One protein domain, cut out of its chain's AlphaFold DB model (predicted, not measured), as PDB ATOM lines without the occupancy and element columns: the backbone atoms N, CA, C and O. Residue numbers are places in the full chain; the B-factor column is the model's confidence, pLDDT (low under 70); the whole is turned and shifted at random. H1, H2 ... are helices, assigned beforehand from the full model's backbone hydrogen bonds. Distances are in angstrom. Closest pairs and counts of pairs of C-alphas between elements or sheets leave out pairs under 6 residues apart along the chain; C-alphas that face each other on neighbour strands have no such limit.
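This is residues 4 to 198 of the 198 residues of an uncharacterized protein of Chloroflexi bacterium (UniProt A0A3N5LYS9). Look for H7 in the middle of a helical bundle: H3, H4 and H6 pack round it, and H5 covers H4 on the side away from H7. Towards the other end H9 lies between H2 and the long H8, which crosses it. The printed part has 195 residues with nine named helices, H1 to H9 in order, and no named strand: all helix. It is compact, with a radius of gyration of the C-alphas of 17.4 A, and spans 52 by 50 by 29 A.

Start at H8, residues 145 to 168; it touches H9, residues 181 to 196, at a steep tilt of 49 degrees, the closest C-alphas being Ala 150 and Ser 188, 4.9 A. H9 touches H2, residues 12 to 34, closest at C-alphas 183 and 28, 4.7 A. H7, residues 129 to 141, touches H6, residues 107 to 122, closest at C-alphas 132 and 116, 5.0 A, and H3, residues 42 to 57, closest at C-alphas 137 and 48, 5.0 A. H4, residues 61 to 78, and H5, residues 81 to 102, form a hairpin, closest at C-alphas 62 and 102, 4.7 A. H1, residues 4 to 7, is close to H3 but not clearly touching, 7.2 A between C-alphas 7 and 57. Every O i to N i+4 pair is within hydrogen-bond range in H2, H6, H7, H8 and H9, against 11 of 12 in H3, 11 of 14 in H4 and 16 of 18 in H5; H1 is too short for one.

Find C-alpha 145 at (33.903, 41.199, 25.281); H8 runs 34.1 A to C-alpha 168 at (2.291, 51.084, 17.112). H2 measures 32.8 A, and H5, with a kink of 31 degrees near residue 88, 30.4 A.

The printed part has no cut. The H8 to H9 link, residues 169 to 180, is long. Confidence is under 70 at residues 4 to 10, 34 to 40, 123 to 128, 171 to 180 and 198.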
ATOM      1  N   ASN A   4      55.366  36.601  15.657       49.59
ATOM      2  CA  ASN A   4      54.215  37.480  15.849       49.59
ATOM      3  C   ASN A   4      54.052  38.530  14.733       49.59
ATOM      4  O   ASN A   4      52.926  38.850  14.357       49.59
ATOM      5  N   SER A   5      55.157  39.018  14.155       51.47
ATOM      6  CA  SER A   5      55.141  39.976  13.035       51.47
ATOM      7  C   SER A   5      54.754  39.342  11.692       51.47
ATOM      8  O   SER A   5      54.285  40.041  10.797       51.47
ATOM      9  N   PHE A   6      54.909  38.020  11.563       54.16
ATOM     10  CA  PHE A   6      54.467  37.255  10.394       54.16
ATOM     11  C   PHE A   6      52.980  36.880  10.489       54.16
ATOM     12  O   PHE A   6      52.289  36.828   9.476       54.16
ATOM     13  N   ILE A   7      52.481  36.644  11.708       57.19
ATOM     14  CA  ILE A   7      51.088  36.247  11.968       57.19
ATOM     15  C   ILE A   7      50.135  37.455  11.967       57.19
ATOM     16  O   ILE A   7      49.002  37.325  11.516       57.19
ATOM     17  N   ASN A   8      50.582  38.630  12.424       62.97
ATOM     18  CA  ASN A   8      49.785  39.862  12.437       62.97
ATOM     19  C   ASN A   8      50.540  41.017  11.760       62.97
ATOM     20  O   ASN A   8      51.064  41.899  12.449       62.97
ATOM     21  N   PRO A   9      50.621  41.036  10.418       67.50
ATOM     22  CA  PRO A   9      51.216  42.163   9.720       67.50
ATOM     23  C   PRO A   9      50.423  43.461   9.981       67.50
ATOM     24  O   PRO A   9      49.218  43.414  10.261       67.50
ATOM     25  N   PRO A  10      51.061  44.640   9.865       67.56
ATOM     26  CA  PRO A  10      50.366  45.919   9.970       67.56
ATOM     27  C   PRO A  10      49.177  45.965   9.002       67.56
ATOM     28  O   PRO A  10      49.322  45.670   7.818       67.56
ATOM     29  N   GLY A  11      47.988  46.306   9.507       76.12
ATOM     30  CA  GLY A  11      46.759  46.346   8.707       76.12
ATOM     31  C   GLY A  11      46.027  45.006   8.545       76.12
ATOM     32  O   GLY A  11      44.954  44.993   7.946       76.12
ATOM     33  N   PHE A  12      46.522  43.898   9.113       80.62
ATOM     34  CA  PHE A  12      45.839  42.595   9.077       80.62
ATOM     35  C   PHE A  12      44.433  42.652   9.685       80.62
ATOM     36  O   PHE A  12      43.465  42.226   9.058       80.62
ATOM     37  N   THR A  13      44.294  43.269  10.863       84.06
ATOM     38  CA  THR A  13      42.999  43.469  11.531       84.06
ATOM     39  C   THR A  13      42.033  44.277  10.665       84.06
ATOM     40  O   THR A  13      40.867  43.912  10.533       84.06
ATOM     41  N   THR A  14      42.521  45.346  10.030       87.38
ATOM     42  CA  THR A  14      41.730  46.182   9.118       87.38
ATOM     43  C   THR A  14      41.318  45.404   7.870       87.38
ATOM     44  O   THR A  14      40.166  45.486   7.453       87.38
ATOM     45  N   GLY A  15      42.222  44.600   7.303       89.31
ATOM     46  CA  GLY A  15      41.935  43.730   6.164       89.31
ATOM     47  C   GLY A  15      40.850  42.701   6.483       89.31
ATOM     48  O   GLY A  15      39.866  42.606   5.749       89.31
ATOM     49  N   ILE A  16      40.973  41.991   7.613       91.06
ATOM     50  CA  ILE A  16      39.945  41.048   8.082       91.06
ATOM     51  C   ILE A  16      38.617  41.773   8.297       91.06
ATOM     52  O   ILE A  16      37.580  41.250   7.894       91.06
ATOM     53  N   LEU A  17      38.622  42.971   8.888       91.44
ATOM     54  CA  LEU A  17      37.406  43.750   9.107       91.44
ATOM     55  C   LEU A  17      36.709  44.103   7.787       91.44
ATOM     56  O   LEU A  17      35.514  43.855   7.656       91.44
ATOM     57  N   VAL A  18      37.439  44.637   6.805       92.50
ATOM     58  CA  VAL A  18      36.875  45.006   5.494       92.50
ATOM     59  C   VAL A  18      36.284  43.784   4.796       92.50
ATOM     60  O   VAL A  18      35.146  43.833   4.330       92.50
ATOM     61  N   VAL A  19      37.019  42.669   4.775       94.44
ATOM     62  CA  VAL A  19      36.542  41.407   4.192       94.44
ATOM     63  C   VAL A  19      35.312  40.888   4.938       94.44
ATOM     64  O   VAL A  19      34.341  40.477   4.305       94.44
ATOM     65  N   THR A  20      35.310  40.959   6.270       94.44
ATOM     66  CA  THR A  20      34.182  40.522   7.105       94.44
ATOM     67  C   THR A  20      32.941  41.369   6.853       94.44
ATOM     68  O   THR A  20      31.855  40.818   6.706       94.44
ATOM     69  N   LEU A  21      33.075  42.693   6.751       94.38
ATOM     70  CA  LEU A  21      31.954  43.588   6.463       94.38
ATOM     71  C   LEU A  21      31.412  43.390   5.045       94.38
ATOM     72  O   LEU A  21      30.198  43.376   4.863       94.38
ATOM     73  N   ALA A  22      32.282  43.182   4.052       94.31
ATOM     74  CA  ALA A  22      31.854  42.857   2.692       94.31
ATOM     75  C   ALA A  22      31.086  41.524   2.650       94.31
ATOM     76  O   ALA A  22      30.018  41.433   2.042       94.31
ATOM     77  N   TRP A  23      31.595  40.508   3.351       95.06
ATOM     78  CA  TRP A  23      30.947  39.207   3.487       95.06
ATOM     79  C   TRP A  23      29.591  39.302   4.199       95.06
ATOM     80  O   TRP A  23      28.587  38.839   3.658       95.06
ATOM     81  N   LEU A  24      29.528  39.953   5.363       93.56
ATOM     82  CA  LEU A  24      28.280  40.157   6.101       93.56
ATOM     83  C   LEU A  24      27.288  41.016   5.317       93.56
ATOM     84  O   LEU A  24      26.095  40.733   5.360       93.56
ATOM     85  N   GLY A  25      27.750  42.018   4.568       91.81
ATOM     86  CA  GLY A  25      26.910  42.818   3.678       91.81
ATOM     87  C   GLY A  25      26.268  41.969   2.581       91.81
ATOM     88  O   GLY A  25      25.065  42.076   2.342       91.81
ATOM     89  N   TYR A  26      27.036  41.060   1.975       91.00
ATOM     90  CA  TYR A  26      26.515  40.095   1.007       91.00
ATOM     91  C   TYR A  26      25.491  39.132   1.632       91.00
ATOM     92  O   TYR A  26      24.408  38.947   1.071       91.00
ATOM     93  N   LEU A  27      25.787  38.558   2.807       89.38
ATOM     94  CA  LEU A  27      24.844  37.684   3.517       89.38
ATOM     95  C   LEU A  27      23.570  38.433   3.932       89.38
ATOM     96  O   LEU A  27      22.476  37.911   3.750       89.38
ATOM     97  N   SER A  28      23.704  39.671   4.409       88.12
ATOM     98  CA  SER A  28      22.591  40.549   4.792       88.12
ATOM     99  C   SER A  28      21.680  40.855   3.609       88.12
ATOM    100  O   SER A  28      20.460  40.758   3.720       88.12
ATOM    101  N   TRP A  29      22.262  41.193   2.455       87.50
ATOM    102  CA  TRP A  29      21.506  41.409   1.224       87.50
ATOM    103  C   TRP A  29      20.723  40.160   0.812       87.50
ATOM    104  O   TRP A  29      19.550  40.256   0.448       87.50
ATOM    105  N   TYR A  30      21.354  38.985   0.895       82.81
ATOM    106  CA  TYR A  30      20.712  37.716   0.565       82.81
ATOM    107  C   TYR A  30      19.548  37.390   1.515       82.81
ATOM    108  O   TYR A  30      18.472  37.014   1.047       82.81
ATOM    109  N   ASP A  31      19.758  37.580   2.820       79.31
ATOM    110  CA  ASP A  31      18.772  37.345   3.882       79.31
ATOM    111  C   ASP A  31      17.521  38.228   3.698       79.31
ATOM    112  O   ASP A  31      16.388  37.742   3.726       79.31
ATOM    113  N   ILE A  32      17.719  39.510   3.362       80.25
ATOM    114  CA  ILE A  32      16.632  40.466   3.085       80.25
ATOM    115  C   ILE A  32      15.863  40.108   1.803       80.25
ATOM    116  O   ILE A  32      14.635  40.183   1.780       80.25
ATOM    117  N   GLN A  33      16.566  39.758   0.721       75.56
ATOM    118  CA  GLN A  33      15.954  39.564  -0.599       75.56
ATOM    119  C   GLN A  33      15.193  38.245  -0.732       75.56
ATOM    120  O   GLN A  33      14.162  38.193  -1.403       75.56
ATOM    121  N   LYS A  34      15.728  37.153  -0.175       64.88
ATOM    122  CA  LYS A  34      15.230  35.807  -0.494       64.88
ATOM    123  C   LYS A  34      14.348  35.174   0.565       64.88
ATOM    124  O   LYS A  34      13.741  34.169   0.216       64.88
ATOM    125  N   GLY A  35      14.241  35.765   1.759       57.53
ATOM    126  CA  GLY A  35      13.326  35.351   2.826       57.53
ATOM    127  C   GLY A  35      13.485  33.884   3.239       57.53
ATOM    128  O   GLY A  35      13.108  32.980   2.502       57.53
ATOM    129  N   GLU A  36      14.024  33.645   4.435       53.03
ATOM    130  CA  GLU A  36      14.147  32.330   5.108       53.03
ATOM    131  C   GLU A  36      14.930  31.231   4.365       53.03
ATOM    132  O   GLU A  36      15.271  30.210   4.959       53.03
ATOM    133  N   ARG A  37      15.264  31.403   3.082       54.09
ATOM    134  CA  ARG A  37      16.168  30.494   2.380       54.09
ATOM    135  C   ARG A  37      17.590  30.859   2.770       54.09
ATOM    136  O   ARG A  37      18.011  31.965   2.443       54.09
ATOM    137  N   PRO A  38      18.350  29.960   3.410       55.16
ATOM    138  CA  PRO A  38      19.722  30.263   3.765       55.16
ATOM    139  C   PRO A  38      20.555  30.532   2.496       55.16
ATOM    140  O   PRO A  38      20.298  29.935   1.436       55.16
ATOM    141  N   PRO A  39      21.554  31.432   2.563       60.41
ATOM    142  CA  PRO A  39      22.591  31.514   1.539       60.41
ATOM    143  C   PRO A  39      23.204  30.127   1.346       60.41
ATOM    144  O   PRO A  39      23.201  29.318   2.274       60.41
ATOM    145  N   HIS A  40      23.695  29.819   0.135       67.75
ATOM    146  CA  HIS A  40      24.309  28.508  -0.119       67.75
ATOM    147  C   HIS A  40      25.297  28.210   1.010       67.75
ATOM    148  O   HIS A  40      26.161  29.044   1.273       67.75
ATOM    149  N   ALA A  41      25.159  27.053   1.668       70.44
ATOM    150  CA  ALA A  41      25.890  26.725   2.896       70.44
ATOM    151  C   ALA A  41      27.410  26.954   2.775       70.44
ATOM    152  O   ALA A  41      28.065  27.324   3.746       70.44
ATOM    153  N   ALA A  42      27.955  26.830   1.559       80.56
ATOM    154  CA  ALA A  42      29.332  27.167   1.217       80.56
ATOM    155  C   ALA A  42      29.751  28.604   1.602       80.56
ATOM    156  O   ALA A  42      30.860  28.790   2.095       80.56
ATOM    157  N   TRP A  43      28.879  29.607   1.444       86.06
ATOM    158  CA  TRP A  43      29.169  31.013   1.771       86.06
ATOM    159  C   TRP A  43      29.255  31.298   3.269       86.06
ATOM    160  O   TRP A  43      29.775  32.341   3.656       86.06
ATOM    161  N   VAL A  44      28.754  30.390   4.109       87.62
ATOM    162  CA  VAL A  44      28.876  30.480   5.570       87.62
ATOM    163  C   VAL A  44      30.001  29.569   6.065       87.62
ATOM    164  O   VAL A  44      30.804  29.963   6.907       87.62
ATOM    165  N   LEU A  45      30.110  28.370   5.491       90.12
ATOM    166  CA  LEU A  45      31.103  27.380   5.888       90.12
ATOM    167  C   LEU A  45      32.531  27.762   5.474       90.12
ATOM    168  O   LEU A  45      33.454  27.547   6.255       90.12
ATOM    169  N   ALA A  46      32.746  28.323   4.281       91.81
ATOM    170  CA  ALA A  46      34.098  28.663   3.832       91.81
ATOM    171  C   ALA A  46      34.774  29.724   4.732       91.81
ATOM    172  O   ALA A  46      35.888  29.466   5.191       91.81
ATOM    173  N   PRO A  47      34.120  30.852   5.084       94.12
ATOM    174  CA  PRO A  47      34.662  31.804   6.056       94.12
ATOM    175  C   PRO A  47      34.901  31.188   7.433       94.12
ATOM    176  O   PRO A  47      35.913  31.490   8.059       94.12
ATOM    177  N   PHE A  48      34.025  30.284   7.882       95.25
ATOM    178  CA  PHE A  48      34.221  29.561   9.136       95.25
ATOM    179  C   PHE A  48      35.509  28.723   9.119       95.25
ATOM    180  O   PHE A  48      36.324  28.828  10.033       95.25
ATOM    181  N   VAL A  49      35.736  27.933   8.065       95.44
ATOM    182  CA  VAL A  49      36.953  27.113   7.920       95.44
ATOM    183  C   VAL A  49      38.206  27.991   7.866       95.44
ATOM    184  O   VAL A  49      39.204  27.683   8.518       95.44
ATOM    185  N   ILE A  50      38.146  29.116   7.147       95.31
ATOM    186  CA  ILE A  50      39.238  30.097   7.105       95.31
ATOM    187  C   ILE A  50      39.494  30.678   8.503       95.31
ATOM    188  O   ILE A  50      40.644  30.742   8.932       95.31
ATOM    189  N   ALA A  51      38.450  31.045   9.248       95.75
ATOM    190  CA  ALA A  51      38.582  31.577  10.602       95.75
ATOM    191  C   ALA A  51      39.161  30.545  11.583       95.75
ATOM    192  O   ALA A  51      39.978  30.908  12.428       95.75
ATOM    193  N   VAL A  52      38.811  29.261  11.447       96.81
ATOM    194  CA  VAL A  52      39.449  28.168  12.201       96.81
ATOM    195  C   VAL A  52      40.945  28.116  11.890       96.81
ATOM    196  O   VAL A  52      41.750  28.091  12.820       96.81
ATOM    197  N   ALA A  53      41.335  28.157  10.613       95.62
ATOM    198  CA  ALA A  53      42.743  28.145  10.218       95.62
ATOM    199  C   ALA A  53      43.506  29.361  10.770       95.62
ATOM    200  O   ALA A  53      44.553  29.190  11.393       95.62
ATOM    201  N   ILE A  54      42.950  30.570  10.633       93.25
ATOM    202  CA  ILE A  54      43.515  31.795  11.224       93.25
ATOM    203  C   ILE A  54      43.674  31.626  12.738       93.25
ATOM    204  O   ILE A  54      44.721  31.955  13.295       93.25
ATOM    205  N   ARG A  55      42.665  31.070  13.418       93.50
ATOM    206  CA  ARG A  55      42.694  30.892  14.871       93.50
ATOM    207  C   ARG A  55      43.747  29.886  15.324       93.50
ATOM    208  O   ARG A  55      44.396  30.120  16.344       93.50
ATOM    209  N   LEU A  56      43.924  28.797  14.580       94.38
ATOM    210  CA  LEU A  56      44.978  27.810  14.818       94.38
ATOM    211  C   LEU A  56      46.365  28.437  14.642       94.38
ATOM    212  O   LEU A  56      47.215  28.269  15.511       94.38
ATOM    213  N   LEU A  57      46.566  29.214  13.573       91.88
ATOM    214  CA  LEU A  57      47.821  29.936  13.332       91.88
ATOM    215  C   LEU A  57      48.116  30.971  14.428       91.88
ATOM    216  O   LEU A  57      49.270  31.160  14.794       91.88
ATOM    217  N   ALA A  58      47.082  31.588  15.000       87.12
ATOM    218  CA  ALA A  58      47.192  32.513  16.128       87.12
ATOM    219  C   ALA A  58      47.359  31.824  17.504       87.12
ATOM    220  O   ALA A  58      47.305  32.496  18.533       87.12
ATOM    221  N   GLY A  59      47.517  30.495  17.555       89.81
ATOM    222  CA  GLY A  59      47.710  29.732  18.797       89.81
ATOM    223  C   GLY A  59      46.435  29.477  19.613       89.81
ATOM    224  O   GLY A  59      46.497  28.947  20.721       89.81
ATOM    225  N   GLY A  60      45.260  29.821  19.084       90.38
ATOM    226  CA  GLY A  60      43.963  29.671  19.746       90.38
ATOM    227  C   GLY A  60      43.357  28.273  19.629       90.38
ATOM    228  O   GLY A  60      42.174  28.146  19.303       90.38
ATOM    229  N   TYR A  61      44.158  27.231  19.862       94.38
ATOM    230  CA  TYR A  61      43.816  25.835  19.567       94.38
ATOM    231  C   TYR A  61      42.534  25.353  20.250       94.38
ATOM    232  O   TYR A  61      41.699  24.717  19.611       94.38
ATOM    233  N   SER A  62      42.346  25.684  21.530       95.81
ATOM    234  CA  SER A  62      41.185  25.245  22.312       95.81
ATOM    235  C   SER A  62      39.870  25.830  21.788       95.81
ATOM    236  O   SER A  62      38.881  25.109  21.661       95.81
ATOM    237  N   LEU A  63      39.870  27.106  21.388       95.38
ATOM    238  CA  LEU A  63      38.694  27.755  20.808       95.38
ATOM    239  C   LEU A  63      38.383  27.221  19.402       95.38
ATOM    240  O   LEU A  63      37.220  27.018  19.059       95.38
ATOM    241  N   ALA A  64      39.419  26.954  18.601       97.00
ATOM    242  CA  ALA A  64      39.263  26.367  17.271       97.00
ATOM    243  C   ALA A  64      38.716  24.927  17.348       97.00
ATOM    244  O   ALA A  64      37.838  24.548  16.566       97.00
ATOM    245  N   ALA A  65      39.181  24.146  18.331       95.94
ATOM    246  CA  ALA A  65      38.673  22.809  18.622       95.94
ATOM    247  C   ALA A  65      37.199  22.846  19.042       95.94
ATOM    248  O   ALA A  65      36.400  22.091  18.490       95.94
ATOM    249  N   LEU A  66      36.815  23.767  19.936       97.12
ATOM    250  CA  LEU A  66      35.417  23.965  20.330       97.12
ATOM    251  C   LEU A  66      34.523  24.300  19.133       97.12
ATOM    252  O   LEU A  66      33.468  23.692  18.970       97.12
ATOM    253  N   ALA A  67      34.949  25.229  18.279       96.38
ATOM    254  CA  ALA A  67      34.191  25.613  17.092       96.38
ATOM    255  C   ALA A  67      33.993  24.424  16.140       96.38
ATOM    256  O   ALA A  67      32.888  24.158  15.668       96.38
ATOM    257  N   THR A  68      35.069  23.677  15.890       95.00
ATOM    258  CA  THR A  68      35.045  22.501  15.014       95.00
ATOM    259  C   THR A  68      34.156  21.404  15.596       95.00
ATOM    260  O   THR A  68      33.341  20.827  14.878       95.00
ATOM    261  N   ALA A  69      34.254  21.152  16.904       94.38
ATOM    262  CA  ALA A  69      33.393  20.215  17.613       94.38
ATOM    263  C   ALA A  69      31.918  20.615  17.498       94.38
ATOM    264  O   ALA A  69      31.099  19.781  17.120       94.38
ATOM    265  N   ALA A  70      31.589  21.884  17.750       93.38
ATOM    266  CA  ALA A  70      30.233  22.406  17.613       93.38
ATOM    267  C   ALA A  70      29.675  22.142  16.203       93.38
ATOM    268  O   ALA A  70      28.609  21.542  16.071       93.38
ATOM    269  N   LEU A  71      30.432  22.476  15.151       92.38
ATOM    270  CA  LEU A  71      30.026  22.248  13.760       92.38
ATOM    271  C   LEU A  71      29.812  20.759  13.434       92.38
ATOM    272  O   LEU A  71      28.804  20.391  12.821       92.38
ATOM    273  N   VAL A  72      30.758  19.891  13.805       89.81
ATOM    274  CA  VAL A  72      30.681  18.448  13.511       89.81
ATOM    275  C   VAL A  72      29.490  17.822  14.230       89.81
ATOM    276  O   VAL A  72      28.712  17.078  13.630       89.81
ATOM    277  N   VAL A  73      29.310  18.162  15.505       89.88
ATOM    278  CA  VAL A  73      28.228  17.627  16.330       89.88
ATOM    279  C   VAL A  73      26.880  18.113  15.826       89.88
ATOM    280  O   VAL A  73      25.956  17.303  15.744       89.88
ATOM    281  N   SER A  74      26.751  19.367  15.402       86.31
ATOM    282  CA  SER A  74      25.490  19.887  14.856       86.31
ATOM    283  C   SER A  74      25.099  19.270  13.511       86.31
ATOM    284  O   SER A  74      23.910  19.086  13.245       86.31
ATOM    285  N   ASN A  75      26.062  18.804  12.711       81.81
ATOM    286  CA  ASN A  75      25.776  18.064  11.476       81.81
ATOM    287  C   ASN A  75      25.346  16.602  11.698       81.81
ATOM    288  O   ASN A  75      24.880  15.953  10.758       81.81
ATOM    289  N   ARG A  76      25.389  16.075  12.934       79.19
ATOM    290  CA  ARG A  76      24.975  14.686  13.236       79.19
ATOM    291  C   ARG A  76      23.538  14.364  12.819       79.19
ATOM    292  O   ARG A  76      23.216  13.199  12.591       79.19
ATOM    293  N   LYS A  77      22.660  15.374  12.738       72.44
ATOM    294  CA  LYS A  77      21.252  15.204  12.337       72.44
ATOM    295  C   LYS A  77      21.120  14.684  10.896       72.44
ATOM    296  O   LYS A  77      20.119  14.046  10.594       72.44
ATOM    297  N   GLN A  78      22.141  14.882  10.057       73.19
ATOM    298  CA  GLN A  78      22.201  14.405   8.669       73.19
ATOM    299  C   GLN A  78      22.744  12.968   8.540       73.19
ATOM    300  O   GLN A  78      22.773  12.412   7.445       73.19
ATOM    301  N   MET A  79      23.190  12.350   9.641       77.44
ATOM    302  CA  MET A  79      23.738  10.992   9.631       77.44
ATOM    303  C   MET A  79      22.640   9.928   9.723       77.44
ATOM    304  O   MET A  79      21.570  10.153  10.294       77.44
ATOM    305  N   ALA A  80      22.949   8.719   9.243       77.62
ATOM    306  CA  ALA A  80      22.104   7.544   9.439       77.62
ATOM    307  C   ALA A  80      21.804   7.306  10.934       77.62
ATOM    308  O   ALA A  80      22.654   7.529  11.800       77.62
ATOM    309  N   GLU A  81      20.605   6.814  11.251       78.38
ATOM    310  CA  GLU A  81      20.071   6.813  12.621       78.38
ATOM    311  C   GLU A  81      20.952   6.089  13.659       78.38
ATOM    312  O   GLU A  81      21.089   6.563  14.791       78.38
ATOM    313  N   ARG A  82      21.598   4.977  13.279       71.56
ATOM    314  CA  ARG A  82      22.532   4.255  14.165       71.56
ATOM    315  C   ARG A  82      23.771   5.091  14.498       71.56
ATOM    316  O   ARG A  82      24.171   5.144  15.657       71.56
ATOM    317  N   CYS A  83      24.334   5.788  13.510       73.06
ATOM    318  CA  CYS A  83      25.457   6.702  13.712       73.06
ATOM    319  C   CYS A  83      25.037   7.919  14.542       73.06
ATOM    320  O   CYS A  83      25.787   8.345  15.414       73.06
ATOM    321  N   ARG A  84      23.816   8.425  14.344       78.81
ATOM    322  CA  ARG A  84      23.280   9.590  15.061       78.81
ATOM    323  C   ARG A  84      23.199   9.385  16.577       78.81
ATOM    324  O   ARG A  84      23.560  10.301  17.308       78.81
ATOM    325  N   ARG A  85      22.757   8.213  17.060       75.62
ATOM    326  CA  ARG A  85      22.650   7.935  18.514       75.62
ATOM    327  C   ARG A  85      24.012   7.846  19.204       75.62
ATOM    328  O   ARG A  85      24.176   8.354  20.309       75.62
ATOM    329  N   LEU A  86      24.995   7.225  18.552       73.62
ATOM    330  CA  LEU A  86      26.365   7.171  19.075       73.62
ATOM    331  C   LEU A  86      27.026   8.556  19.018       73.62
ATOM    332  O   LEU A  86      27.605   9.015  20.004       73.62
ATOM    333  N   ALA A  87      26.864   9.258  17.894       76.94
ATOM    334  CA  ALA A  87      27.401  10.598  17.690       76.94
ATOM    335  C   ALA A  87      26.753  11.652  18.600       76.94
ATOM    336  O   ALA A  87      27.399  12.650  18.902       76.94
ATOM    337  N   SER A  88      25.513  11.463  19.072       79.44
ATOM    338  CA  SER A  88      24.881  12.424  19.982       79.44
ATOM    339  C   SER A  88      25.520  12.419  21.367       79.44
ATOM    340  O   SER A  88      25.846  13.487  21.871       79.44
ATOM    341  N   GLY A  89      25.740  11.244  21.968       82.88
ATOM    342  CA  GLY A  89      26.343  11.160  23.303       82.88
ATOM    343  C   GLY A  89      27.810  11.593  23.297       82.88
ATOM    344  O   GLY A  89      28.204  12.490  24.041       82.88
ATOM    345  N   ILE A  90      28.600  11.002  22.395       86.94
ATOM    346  CA  ILE A  90      30.032  11.300  22.264       86.94
ATOM    347  C   ILE A  90      30.239  12.747  21.802       86.94
ATOM    348  O   ILE A  90      31.090  13.450  22.337       86.94
ATOM    349  N   GLY A  91      29.434  13.220  20.851       89.31
ATOM    350  CA  GLY A  91      29.525  14.582  20.339       89.31
ATOM    351  C   GLY A  91      29.282  15.638  21.412       89.31
ATOM    352  O   GLY A  91      30.091  16.550  21.570       89.31
ATOM    353  N   ILE A  92      28.217  15.490  22.205       89.94
ATOM    354  CA  ILE A  92      27.936  16.413  23.315       89.94
ATOM    355  C   ILE A  92      29.096  16.411  24.319       89.94
ATOM    356  O   ILE A  92      29.542  17.482  24.728       89.94
ATOM    357  N   ALA A  93      29.636  15.238  24.663       92.12
ATOM    358  CA  ALA A  93      30.794  15.147  25.550       92.12
ATOM    359  C   ALA A  93      32.021  15.880  24.978       92.12
ATOM    360  O   ALA A  93      32.676  16.621  25.707       92.12
ATOM    361  N   ILE A  94      32.301  15.747  23.677       94.62
ATOM    362  CA  ILE A  94      33.402  16.465  23.011       94.62
ATOM    363  C   ILE A  94      33.194  17.983  23.080       94.62
ATOM    364  O   ILE A  94      34.148  18.707  23.369       94.62
ATOM    365  N   VAL A  95      31.974  18.480  22.852       94.62
ATOM    366  CA  VAL A  95      31.677  19.919  22.957       94.62
ATOM    367  C   VAL A  95      31.877  20.408  24.391       94.62
ATOM    368  O   VAL A  95      32.514  21.442  24.592       94.62
ATOM    369  N   ILE A  96      31.417  19.653  25.392       94.62
ATOM    370  CA  ILE A  96      31.615  19.987  26.812       94.62
ATOM    371  C   ILE A  96      33.107  20.021  27.153       94.62
ATOM    372  O   ILE A  96      33.585  21.010  27.702       94.62
ATOM    373  N   LEU A  97      33.866  18.986  26.788       96.12
ATOM    374  CA  LEU A  97      35.305  18.922  27.052       96.12
ATOM    375  C   LEU A  97      36.058  20.067  26.364       96.12
ATOM    376  O   LEU A  97      36.895  20.716  26.988       96.12
ATOM    377  N   SER A  98      35.717  20.369  25.109       95.38
ATOM    378  CA  SER A  98      36.311  21.486  24.366       95.38
ATOM    379  C   SER A  98      35.946  22.839  24.985       95.38
ATOM    380  O   SER A  98      36.774  23.747  25.020       95.38
ATOM    381  N   THR A  99      34.734  22.968  25.532       96.00
ATOM    382  CA  THR A  99      34.290  24.158  26.271       96.00
ATOM    383  C   THR A  99      35.130  24.341  27.528       96.00
ATOM    384  O   THR A  99      35.698  25.411  27.732       96.00
ATOM    385  N   LEU A 100      35.273  23.291  28.340       96.44
ATOM    386  CA  LEU A 100      36.077  23.324  29.564       96.44
ATOM    387  C   LEU A 100      37.552  23.635  29.276       96.44
ATOM    388  O   LEU A 100      38.168  24.391  30.021       96.44
ATOM    389  N   ALA A 101      38.102  23.112  28.178       95.44
ATOM    390  CA  ALA A 101      39.474  23.392  27.757       95.44
ATOM    391  C   ALA A 101      39.670  24.827  27.232       95.44
ATOM    392  O   ALA A 101      40.750  25.397  27.370       95.44
ATOM    393  N   SER A 102      38.646  25.419  26.612       95.88
ATOM    394  CA  SER A 102      38.716  26.761  26.020       95.88
ATOM    395  C   SER A 102      38.431  27.879  27.028       95.88
ATOM    396  O   SER A 102      38.965  28.985  26.891       95.88
ATOM    397  N   LEU A 103      37.632  27.603  28.063       95.56
ATOM    398  CA  LEU A 103      37.159  28.604  29.022       95.56
ATOM    399  C   LEU A 103      38.285  29.386  29.733       95.56
ATOM    400  O   LEU A 103      38.149  30.606  29.822       95.56
ATOM    401  N   PRO A 104      39.400  28.770  30.186       95.69
ATOM    402  CA  PRO A 104      40.466  29.501  30.879       95.69
ATOM    403  C   PRO A 104      41.211  30.495  29.981       95.69
ATOM    404  O   PRO A 104      41.601  31.567  30.433       95.69
ATOM    405  N   SER A 105      41.418  30.148  28.707       91.00
ATOM    406  CA  SER A 105      42.199  30.968  27.772       91.00
ATOM    407  C   SER A 105      41.342  31.991  27.029       91.00
ATOM    408  O   SER A 105      41.812  33.078  26.695       91.00
ATOM    409  N   HIS A 106      40.086  31.646  26.737       91.75
ATOM    410  CA  HIS A 106      39.190  32.433  25.890       91.75
ATOM    411  C   HIS A 106      37.772  32.470  26.472       91.75
ATOM    412  O   HIS A 106      36.840  31.985  25.825       91.75
ATOM    413  N   PRO A 107      37.568  33.032  27.677       93.69
ATOM    414  CA  PRO A 107      36.297  32.935  28.390       93.69
ATOM    415  C   PRO A 107      35.127  33.492  27.574       93.69
ATOM    416  O   PRO A 107      34.118  32.814  27.399       93.69
ATOM    417  N   THR A 108      35.283  34.682  26.987       93.88
ATOM    418  CA  THR A 108      34.228  35.316  26.186       93.88
ATOM    419  C   THR A 108      33.886  34.514  24.939       93.88
ATOM    420  O   THR A 108      32.720  34.203  24.714       93.88
ATOM    421  N   GLY A 109      34.901  34.167  24.138       93.38
ATOM    422  CA  GLY A 109      34.706  33.398  22.910       93.38
ATOM    423  C   GLY A 109      34.061  32.047  23.198       93.38
ATOM    424  O   GLY A 109      33.146  31.653  22.491       93.38
ATOM    425  N   THR A 110      34.468  31.387  24.283       96.31
ATOM    426  CA  THR A 110      33.925  30.095  24.720       96.31
ATOM    427  C   THR A 110      32.449  30.189  25.090       96.31
ATOM    428  O   THR A 110      31.643  29.411  24.583       96.31
ATOM    429  N   LEU A 111      32.082  31.149  25.946       95.19
ATOM    430  CA  LEU A 111      30.694  31.336  26.375       95.19
ATOM    431  C   LEU A 111      29.789  31.718  25.203       95.19
ATOM    432  O   LEU A 111      28.687  31.185  25.082       95.19
ATOM    433  N   ALA A 112      30.271  32.591  24.317       93.81
ATOM    434  CA  ALA A 112      29.546  32.952  23.111       93.81
ATOM    435  C   ALA A 112      29.358  31.741  22.185       93.81
ATOM    436  O   ALA A 112      28.233  31.464  21.775       93.81
ATOM    437  N   MET A 113      30.425  30.977  21.912       94.19
ATOM    438  CA  MET A 113      30.356  29.771  21.080       94.19
ATOM    439  C   MET A 113      29.337  28.775  21.634       94.19
ATOM    440  O   MET A 113      28.525  28.247  20.880       94.19
ATOM    441  N   LEU A 114      29.351  28.553  22.951       94.25
ATOM    442  CA  LEU A 114      28.419  27.653  23.619       94.25
ATOM    443  C   LEU A 114      26.973  28.148  23.495       94.25
ATOM    444  O   LEU A 114      26.092  27.359  23.167       94.25
ATOM    445  N   ALA A 115      26.725  29.442  23.710       91.62
ATOM    446  CA  ALA A 115      25.391  30.025  23.588       91.62
ATOM    447  C   ALA A 115      24.839  29.915  22.155       91.62
ATOM    448  O   ALA A 115      23.690  29.508  21.965       91.62
ATOM    449  N   PHE A 116      25.661  30.209  21.142       91.19
ATOM    450  CA  PHE A 116      25.271  30.062  19.736       91.19
ATOM    451  C   PHE A 116      25.102  28.599  19.328       91.19
ATOM    452  O   PHE A 116      24.175  28.278  18.588       91.19
ATOM    453  N   TRP A 117      25.939  27.697  19.843       92.19
ATOM    454  CA  TRP A 117      25.795  26.263  19.602       92.19
ATOM    455  C   TRP A 117      24.506  25.716  20.214       92.19
ATOM    456  O   TRP A 117      23.749  25.038  19.527       92.19
ATOM    457  N   LEU A 118      24.199  26.065  21.466       90.06
ATOM    458  CA  LEU A 118      22.931  25.696  22.099       90.06
ATOM    459  C   LEU A 118      21.740  26.271  21.332       90.06
ATOM    460  O   LEU A 118      20.755  25.567  21.125       90.06
ATOM    461  N   SER A 119      21.846  27.514  20.861       85.12
ATOM    462  CA  SER A 119      20.812  28.129  20.025       85.12
ATOM    463  C   SER A 119      20.611  27.351  18.724       85.12
ATOM    464  O   SER A 119      19.474  27.092  18.353       85.12
ATOM    465  N   TRP A 120      21.680  26.895  18.064       85.75
ATOM    466  CA  TRP A 120      21.579  26.016  16.894       85.75
ATOM    467  C   TRP A 120      20.928  24.668  17.251       85.75
ATOM    468  O   TRP A 120      20.014  24.212  16.566       85.75
ATOM    469  N   GLU A 121      21.354  24.021  18.332       85.38
ATOM    470  CA  GLU A 121      20.861  22.691  18.705       85.38
ATOM    471  C   GLU A 121      19.385  22.670  19.107       85.38
ATOM    472  O   GLU A 121      18.671  21.722  18.753       85.38
ATOM    473  N   LEU A 122      18.957  23.699  19.842       82.62
ATOM    474  CA  LEU A 122      17.636  23.807  20.459       82.62
ATOM    475  C   LEU A 122      16.623  24.562  19.589       82.62
ATOM    476  O   LEU A 122      15.420  24.419  19.818       82.62
ATOM    477  N   ALA A 123      17.065  25.356  18.607       69.12
ATOM    478  CA  ALA A 123      16.147  26.070  17.725       69.12
ATOM    479  C   ALA A 123      15.440  25.124  16.729       69.12
ATOM    480  O   ALA A 123      16.048  24.166  16.235       69.12
ATOM    481  N   PRO A 124      14.170  25.412  16.374       57.69
ATOM    482  CA  PRO A 124      13.465  24.732  15.290       57.69
ATOM    483  C   PRO A 124      14.229  24.802  13.955       57.69
ATOM    484  O   PRO A 124      14.896  25.789  13.647       57.69
ATOM    485  N   GLU A 125      14.092  23.737  13.162       52.03
ATOM    486  CA  GLU A 125      15.091  23.143  12.252       52.03
ATOM    487  C   GLU A 125      15.767  24.019  11.176       52.03
ATOM    488  O   GLU A 125      16.731  23.550  10.574       52.03
ATOM    489  N   PHE A 126      15.349  25.262  10.920       49.22
ATOM    490  CA  PHE A 126      15.801  25.996   9.723       49.22
ATOM    491  C   PHE A 126      16.321  27.422   9.934       49.22
ATOM    492  O   PHE A 126      16.922  27.965   9.012       49.22
ATOM    493  N   ILE A 127      16.167  28.019  11.121       53.47
ATOM    494  CA  ILE A 127      16.411  29.468  11.286       53.47
ATOM    495  C   ILE A 127      17.753  29.768  11.987       53.47
ATOM    496  O   ILE A 127      18.395  30.762  11.682       53.47
ATOM    497  N   GLY A 128      18.246  28.888  12.870       61.09
ATOM    498  CA  GLY A 128      19.388  29.217  13.744       61.09
ATOM    499  C   GLY A 128      20.790  28.844  13.244       61.09
ATOM    500  O   GLY A 128      21.774  29.356  13.769       61.09
ATOM    501  N   GLY A 129      20.921  27.942  12.264       78.31
ATOM    502  CA  GLY A 129      22.223  27.340  11.934       78.31
ATOM    503  C   GLY A 129      23.210  28.296  11.258       78.31
ATOM    504  O   GLY A 129      24.389  28.323  11.607       78.31
ATOM    505  N   ALA A 130      22.733  29.104  10.305       84.50
ATOM    506  CA  ALA A 130      23.581  30.053   9.587       84.50
ATOM    507  C   ALA A 130      24.039  31.198  10.504       84.50
ATOM    508  O   ALA A 130      25.235  31.462  10.580       84.50
ATOM    509  N   ASP A 131      23.118  31.808  11.252       86.38
ATOM    510  CA  ASP A 131      23.425  32.891  12.195       86.38
ATOM    511  C   ASP A 131      24.357  32.428  13.317       86.38
ATOM    512  O   ASP A 131      25.292  33.144  13.688       86.38
ATOM    513  N   ALA A 132      24.159  31.204  13.823       89.25
ATOM    514  CA  ALA A 132      25.063  30.604  14.794       89.25
ATOM    515  C   ALA A 132      26.462  30.422  14.198       89.25
ATOM    516  O   ALA A 132      27.436  30.855  14.809       89.25
ATOM    517  N   LEU A 133      26.581  29.847  12.998       91.44
ATOM    518  CA  LEU A 133      27.880  29.617  12.366       91.44
ATOM    519  C   LEU A 133      28.600  30.930  12.018       91.44
ATOM    520  O   LEU A 133      29.813  31.034  12.214       91.44
ATOM    521  N   VAL A 134      27.871  31.958  11.572       93.50
ATOM    522  CA  VAL A 134      28.428  33.306  11.366       93.50
ATOM    523  C   VAL A 134      28.911  33.891  12.683       93.50
ATOM    524  O   VAL A 134      30.050  34.343  12.764       93.50
ATOM    525  N   SER A 135      28.104  33.821  13.738       93.94
ATOM    526  CA  SER A 135      28.495  34.331  15.052       93.94
ATOM    527  C   SER A 135      29.730  33.607  15.591       93.94
ATOM    528  O   SER A 135      30.680  34.251  16.030       93.94
ATOM    529  N   MET A 136      29.783  32.279  15.471       94.94
ATOM    530  CA  MET A 136      30.962  31.482  15.822       94.94
ATOM    531  C   MET A 136      32.199  31.887  15.013       94.94
ATOM    532  O   MET A 136      33.289  32.005  15.570       94.94
ATOM    533  N   THR A 137      32.032  32.160  13.713       96.38
ATOM    534  CA  THR A 137      33.099  32.683  12.843       96.38
ATOM    535  C   THR A 137      33.630  34.013  13.376       96.38
ATOM    536  O   THR A 137      34.841  34.185  13.504       96.38
ATOM    537  N   LEU A 138      32.746  34.937  13.762       96.25
ATOM    538  CA  LEU A 138      33.150  36.224  14.333       96.25
ATOM    539  C   LEU A 138      33.906  36.057  15.659       96.25
ATOM    540  O   LEU A 138      34.906  36.738  15.869       96.25
ATOM    541  N   PHE A 139      33.500  35.122  16.523       95.81
ATOM    542  CA  PHE A 139      34.210  34.838  17.778       95.81
ATOM    543  C   PHE A 139      35.528  34.076  17.596       95.81
ATOM    544  O   PHE A 139      36.400  34.184  18.457       95.81
ATOM    545  N   LEU A 140      35.717  33.352  16.489       95.62
ATOM    546  CA  LEU A 140      37.034  32.831  16.106       95.62
ATOM    547  C   LEU A 140      37.993  33.967  15.728       95.62
ATOM    548  O   LEU A 140      39.161  33.926  16.116       95.62
ATOM    549  N   LEU A 141      37.500  34.982  15.012       94.31
ATOM    550  CA  LEU A 141      38.294  36.142  14.595       94.31
ATOM    551  C   LEU A 141      38.577  37.095  15.767       94.31
ATOM    552  O   LEU A 141      39.723  37.482  15.990       94.31
ATOM    553  N   TRP A 142      37.552  37.430  16.555       94.38
ATOM    554  CA  TRP A 142      37.640  38.379  17.667       94.38
ATOM    555  C   TRP A 142      36.930  37.850  18.926       94.38
ATOM    556  O   TRP A 142      35.791  38.223  19.205       94.38
ATOM    557  N   PRO A 143      37.593  37.020  19.756       92.19
ATOM    558  CA  PRO A 143      37.020  36.466  20.988       92.19
ATOM    559  C   PRO A 143      36.996  37.487  22.140       92.19
ATOM    560  O   PRO A 143      37.530  37.237  23.220       92.19
ATOM    561  N   GLN A 144      36.417  38.663  21.908       91.56
ATOM    562  CA  GLN A 144      36.491  39.816  22.805       91.56
ATOM    563  C   GLN A 144      35.124  40.177  23.394       91.56
ATOM    564  O   GLN A 144      34.088  40.028  22.743       91.56
ATOM    565  N   TYR A 145      35.124  40.726  24.614       90.31
ATOM    566  CA  TYR A 145      33.903  41.199  25.281       90.31
ATOM    567  C   TYR A 145      33.168  42.279  24.482       90.31
ATOM    568  O   TYR A 145      31.941  42.273  24.456       90.31
ATOM    569  N   GLY A 146      33.900  43.157  23.786       91.62
ATOM    570  CA  GLY A 146      33.302  44.197  22.949       91.62
ATOM    571  C   GLY A 146      32.393  43.632  21.856       91.62
ATOM    572  O   GLY A 146      31.283  44.127  21.670       91.62
ATOM    573  N   LEU A 147      32.812  42.550  21.187       92.81
ATOM    574  CA  LEU A 147      32.004  41.896  20.155       92.81
ATOM    575  C   LEU A 147      30.741  41.264  20.756       92.81
ATOM    576  O   LEU A 147      29.653  41.425  20.209       92.81
ATOM    577  N   LEU A 148      30.869  40.591  21.904       93.00
ATOM    578  CA  LEU A 148      29.726  40.003  22.608       93.00
ATOM    579  C   LEU A 148      28.684  41.052  22.987       93.00
ATOM    580  O   LEU A 148      27.499  40.868  22.710       93.00
ATOM    581  N   ILE A 149      29.125  42.162  23.577       92.62
ATOM    582  CA  ILE A 149      28.240  43.266  23.952       92.62
ATOM    583  C   ILE A 149      27.574  43.855  22.706       92.62
ATOM    584  O   ILE A 149      26.364  44.063  22.714       92.62
ATOM    585  N   ALA A 150      28.324  44.072  21.622       93.50
ATOM    586  CA  ALA A 150      27.779  44.630  20.388       93.50
ATOM    587  C   ALA A 150      26.719  43.721  19.742       93.50
ATOM    588  O   ALA A 150      25.693  44.214  19.265       93.50
ATOM    589  N   ILE A 151      26.929  42.400  19.745       92.50
ATOM    590  CA  ILE A 151      25.958  41.426  19.224       92.50
ATOM    591  C   ILE A 151      24.700  41.385  20.098       92.50
ATOM    592  O   ILE A 151      23.593  41.482  19.565       92.50
ATOM    593  N   LEU A 152      24.854  41.295  21.423       91.12
ATOM    594  CA  LEU A 152      23.725  41.274  22.361       91.12
ATOM    595  C   LEU A 152      22.909  42.569  22.299       91.12
ATOM    596  O   LEU A 152      21.684  42.519  22.204       91.12
ATOM    597  N   ALA A 153      23.577  43.724  22.303       90.69
ATOM    598  CA  ALA A 153      22.923  45.022  22.198       90.69
ATOM    599  C   ALA A 153      22.210  45.185  20.850       90.69
ATOM    600  O   ALA A 153      21.068  45.635  20.824       90.69
ATOM    601  N   GLY A 154      22.836  44.769  19.743       89.75
ATOM    602  CA  GLY A 154      22.223  44.814  18.414       89.75
ATOM    603  C   GLY A 154      20.928  44.004  18.344       89.75
ATOM    604  O   GLY A 154      19.896  44.523  17.918       89.75
ATOM    605  N   HIS A 155      20.950  42.764  18.841       87.56
ATOM    606  CA  HIS A 155      19.759  41.909  18.882       87.56
ATOM    607  C   HIS A 155      18.684  42.453  19.830       87.56
ATOM    608  O   HIS A 155      17.501  42.460  19.479       87.56
ATOM    609  N   LEU A 156      19.067  42.953  21.008       88.44
ATOM    610  CA  LEU A 156      18.129  43.560  21.953       88.44
ATOM    611  C   LEU A 156      17.454  44.808  21.360       88.44
ATOM    612  O   LEU A 156      16.242  44.961  21.451       88.44
ATOM    613  N   LEU A 157      18.211  45.687  20.704       89.38
ATOM    614  CA  LEU A 157      17.650  46.876  20.060       89.38
ATOM    615  C   LEU A 157      16.737  46.510  18.885       89.38
ATOM    616  O   LEU A 157      15.662  47.094  18.752       89.38
ATOM    617  N   ALA A 158      17.118  45.526  18.066       86.44
ATOM    618  CA  ALA A 158      16.295  45.057  16.951       86.44
ATOM    619  C   ALA A 158      14.962  44.459  17.437       86.44
ATOM    620  O   ALA A 158      13.895  44.811  16.928       86.44
ATOM    621  N   THR A 159      15.015  43.598  18.457       83.81
ATOM    622  CA  THR A 159      13.823  42.982  19.067       83.81
ATOM    623  C   THR A 159      12.899  44.019  19.705       83.81
ATOM    624  O   THR A 159      11.696  44.001  19.438       83.81
ATOM    625  N   LEU A 160      13.437  44.964  20.484       86.50
ATOM    626  CA  LEU A 160      12.653  46.047  21.088       86.50
ATOM    627  C   LEU A 160      12.051  46.985  20.033       86.50
ATOM    628  O   LEU A 160      10.885  47.367  20.143       86.50
ATOM    629  N   GLY A 161      12.816  47.331  18.996       86.25
ATOM    630  CA  GLY A 161      12.352  48.188  17.904       86.25
ATOM    631  C   GLY A 161      11.175  47.575  17.145       86.25
ATOM    632  O   GLY A 161      10.189  48.261  16.870       86.25
ATOM    633  N   LEU A 162      11.229  46.270  16.868       81.25
ATOM    634  CA  LEU A 162      10.124  45.555  16.229       81.25
ATOM    635  C   LEU A 162       8.910  45.414  17.140       81.25
ATOM    636  O   LEU A 162       7.788  45.602  16.671       81.25
ATOM    637  N   LEU A 163       9.117  45.153  18.433       83.19
ATOM    638  CA  LEU A 163       8.030  45.115  19.409       83.19
ATOM    639  C   LEU A 163       7.282  46.457  19.459       83.19
ATOM    640  O   LEU A 163       6.051  46.488  19.410       83.19
ATOM    641  N   ALA A 164       8.021  47.570  19.496       85.62
ATOM    642  CA  ALA A 164       7.451  48.913  19.471       85.62
ATOM    643  C   ALA A 164       6.710  49.200  18.152       85.62
ATOM    644  O   ALA A 164       5.607  49.752  18.168       85.62
ATOM    645  N   TRP A 165       7.281  48.792  17.015       82.38
ATOM    646  CA  TRP A 165       6.667  48.969  15.698       82.38
ATOM    647  C   TRP A 165       5.362  48.179  15.541       82.38
ATOM    648  O   TRP A 165       4.362  48.730  15.068       82.38
ATOM    649  N   ASP A 166       5.343  46.913  15.964       81.69
ATOM    650  CA  ASP A 166       4.149  46.064  15.929       81.69
ATOM    651  C   ASP A 166       3.049  46.608  16.843       81.69
ATOM    652  O   ASP A 166       1.889  46.690  16.421       81.69
ATOM    653  N   GLY A 167       3.420  47.058  18.047       80.75
ATOM    654  CA  GLY A 167       2.512  47.728  18.978       80.75
ATOM    655  C   GLY A 167       1.911  49.004  18.385       80.75
ATOM    656  O   GLY A 167       0.692  49.181  18.404       80.75
ATOM    657  N   TYR A 168       2.738  49.853  17.770       84.44
ATOM    658  CA  TYR A 168       2.291  51.084  17.112       84.44
ATOM    659  C   TYR A 168       1.347  50.810  15.931       84.44
ATOM    660  O   TYR A 168       0.328  51.482  15.764       84.44
ATOM    661  N   ARG A 169       1.639  49.786  15.121       81.88
ATOM    662  CA  ARG A 169       0.820  49.392  13.960       81.88
ATOM    663  C   ARG A 169      -0.382  48.506  14.325       81.88
ATOM    664  O   ARG A 169      -1.085  48.082  13.408       81.88
ATOM    665  N   LYS A 170      -0.617  48.218  15.615       75.94
ATOM    666  CA  LYS A 170      -1.635  47.270  16.123       75.94
ATOM    667  C   LYS A 170      -1.604  45.909  15.407       75.94
ATOM    668  O   LYS A 170      -2.644  45.285  15.188       75.94
ATOM    669  N   ARG A 171      -0.417  45.449  15.001       63.66
ATOM    670  CA  ARG A 171      -0.245  44.133  14.373       63.66
ATOM    671  C   ARG A 171      -0.189  43.063  15.462       63.66
ATOM    672  O   ARG A 171       0.326  43.303  16.549       63.66
ATOM    673  N   LYS A 172      -0.714  41.866  15.184       58.62
ATOM    674  CA  LYS A 172      -0.636  40.719  16.104       58.62
ATOM    675  C   LYS A 172       0.796  40.168  16.134       58.62
ATOM    676  O   LYS A 172       1.003  39.179  15.449       58.62
ATOM    677  N   LEU A 173       1.759  40.822  16.801       60.66
ATOM    678  CA  LEU A 173       3.146  40.355  17.075       60.66
ATOM    679  C   LEU A 173       3.761  39.425  16.004       60.66
ATOM    680  O   LEU A 173       4.390  38.413  16.300       60.66
ATOM    681  N   THR A 174       3.506  39.716  14.732       57.66
ATOM    682  CA  THR A 174       3.667  38.751  13.631       57.66
ATOM    683  C   THR A 174       5.035  38.916  12.998       57.66
ATOM    684  O   THR A 174       5.512  38.012  12.322       57.66
ATOM    685  N   LEU A 175       5.681  40.062  13.234       57.41
ATOM    686  CA  LEU A 175       7.000  40.388  12.708       57.41
ATOM    687  C   LEU A 175       8.134  39.949  13.641       57.41
ATOM    688  O   LEU A 175       9.284  39.947  13.215       57.41
ATOM    689  N   MET A 176       7.831  39.505  14.867       53.25
ATOM    690  CA  MET A 176       8.843  39.054  15.830       53.25
ATOM    691  C   MET A 176       9.644  37.835  15.337       53.25
ATOM    692  O   MET A 176      10.809  37.698  15.690       53.25
ATOM    693  N   HIS A 177       9.062  36.988  14.475       57.12
ATOM    694  CA  HIS A 177       9.774  35.854  13.866       57.12
ATOM    695  C   HIS A 177      10.675  36.253  12.681       57.12
ATOM    696  O   HIS A 177      11.431  35.420  12.188       57.12
ATOM    697  N   ARG A 178      10.566  37.494  12.184       60.34
ATOM    698  CA  ARG A 178      11.171  37.946  10.920       60.34
ATOM    699  C   ARG A 178      12.387  38.842  11.104       60.34
ATOM    700  O   ARG A 178      12.692  39.603  10.192       60.34
ATOM    701  N   ILE A 179      13.052  38.819  12.258       64.88
ATOM    702  CA  ILE A 179      14.294  39.585  12.410       64.88
ATOM    703  C   ILE A 179      15.360  38.894  11.557       64.88
ATOM    704  O   ILE A 179      15.728  37.770  11.897       64.88
ATOM    705  N   PRO A 180      15.848  39.515  10.469       69.56
ATOM    706  CA  PRO A 180      16.956  38.942   9.724       69.56
ATOM    707  C   PRO A 180      18.203  39.045  10.614       69.56
ATOM    708  O   PRO A 180      18.584  40.147  11.029       69.56
ATOM    709  N   GLY A 181      18.801  37.911  10.982       80.50
ATOM    710  CA  GLY A 181      19.937  37.883  11.906       80.50
ATOM    711  C   GLY A 181      21.209  38.460  11.285       80.50
ATOM    712  O   GLY A 181      21.970  39.162  11.955       80.50
ATOM    713  N   MET A 182      21.405  38.270   9.976       87.81
ATOM    714  CA  MET A 182      22.621  38.694   9.271       87.81
ATOM    715  C   MET A 182      22.814  40.224   9.251       87.81
ATOM    716  O   MET A 182      23.905  40.677   9.610       87.81
ATOM    717  N   PRO A 183      21.793  41.053   8.929       89.19
ATOM    718  CA  PRO A 183      21.894  42.508   9.056       89.19
ATOM    719  C   PRO A 183      22.207  42.976  10.478       89.19
ATOM    720  O   PRO A 183      22.988  43.911  10.657       89.19
ATOM    721  N   VAL A 184      21.631  42.323  11.495       90.75
ATOM    722  CA  VAL A 184      21.906  42.667  12.897       90.75
ATOM    723  C   VAL A 184      23.370  42.381  13.231       90.75
ATOM    724  O   VAL A 184      24.044  43.248  13.784       90.75
ATOM    725  N   LEU A 185      23.896  41.223  12.821       92.06
ATOM    726  CA  LEU A 185      25.311  40.877  12.991       92.06
ATOM    727  C   LEU A 185      26.242  41.863  12.270       92.06
ATOM    728  O   LEU A 185      27.240  42.287  12.853       92.06
ATOM    729  N   ALA A 186      25.908  42.285  11.047       93.06
ATOM    730  CA  ALA A 186      26.685  43.277  10.299       93.06
ATOM    731  C   ALA A 186      26.786  44.612  11.052       93.06
ATOM    732  O   ALA A 186      27.882  45.144  11.243       93.06
ATOM    733  N   VAL A 187      25.653  45.124  11.539       92.50
ATOM    734  CA  VAL A 187      25.597  46.360  12.331       92.50
ATOM    735  C   VAL A 187      26.387  46.211  13.633       92.50
ATOM    736  O   VAL A 187      27.163  47.101  13.986       92.50
ATOM    737  N   SER A 188      26.265  45.072  14.320       93.88
ATOM    738  CA  SER A 188      27.040  44.781  15.529       93.88
ATOM    739  C   SER A 188      28.551  44.799  15.280       93.88
ATOM    740  O   SER A 188      29.284  45.354  16.097       93.88
ATOM    741  N   VAL A 189      29.034  44.268  14.151       94.00
ATOM    742  CA  VAL A 189      30.466  44.325  13.797       94.00
ATOM    743  C   VAL A 189      30.927  45.759  13.529       94.00
ATOM    744  O   VAL A 189      32.018  46.129  13.959       94.00
ATOM    745  N   VAL A 190      30.100  46.599  12.896       93.06
ATOM    746  CA  VAL A 190      30.415  48.029  12.711       93.06
ATOM    747  C   VAL A 190      30.544  48.740  14.060       93.06
ATOM    748  O   VAL A 190      31.535  49.431  14.295       93.06
ATOM    749  N   PHE A 191      29.591  48.542  14.977       91.44
ATOM    750  CA  PHE A 191      29.672  49.120  16.323       91.44
ATOM    751  C   PHE A 191      30.897  48.622  17.090       91.44
ATOM    752  O   PHE A 191      31.606  49.424  17.697       91.44
ATOM    753  N   PHE A 192      31.173  47.319  17.030       92.94
ATOM    754  CA  PHE A 192      32.370  46.740  17.627       92.94
ATOM    755  C   PHE A 192      33.640  47.403  17.080       92.94
ATOM    756  O   PHE A 192      34.484  47.835  17.864       92.94
ATOM    757  N   ALA A 193      33.749  47.568  15.761       90.00
ATOM    758  CA  ALA A 193      34.913  48.186  15.142       90.00
ATOM    759  C   ALA A 193      35.120  49.643  15.586       90.00
ATOM    760  O   ALA A 193      36.229  50.023  15.955       90.00
ATOM    761  N   LEU A 194      34.049  50.444  15.617       88.88
ATOM    762  CA  LEU A 194      34.113  51.862  15.995       88.88
ATOM    763  C   LEU A 194      34.489  52.090  17.467       88.88
ATOM    764  O   LEU A 194      35.075  53.130  17.799       88.88
ATOM    765  N   LEU A 195      34.114  51.154  18.342       87.31
ATOM    766  CA  LEU A 195      34.264  51.281  19.792       87.31
ATOM    767  C   LEU A 195      35.493  50.550  20.347       87.31
ATOM    768  O   LEU A 195      36.055  51.014  21.335       87.31
ATOM    769  N   TYR A 196      35.911  49.437  19.733       83.88
ATOM    770  CA  TYR A 196      36.899  48.518  20.317       83.88
ATOM    771  C   TYR A 196      38.091  48.170  19.413       83.88
ATOM    772  O   TYR A 196      39.086  47.678  19.935       83.88
ATOM    773  N   LEU A 197      38.030  48.416  18.097       75.81
ATOM    774  CA  LEU A 197      39.139  48.129  17.166       75.81
ATOM    775  C   LEU A 197      39.922  49.388  16.738       75.81
ATOM    776  O   LEU A 197      40.536  49.380  15.671       75.81
ATOM    777  N   ARG A 198      39.874  50.463  17.537       62.28
ATOM    778  CA  ARG A 198      40.632  51.701  17.282       62.28
ATOM    779  C   ARG A 198      42.137  51.506  17.417       62.28
ATOM    780  O   ARG A 198      42.547  50.801  18.363       62.28
TER     781      ARG A 198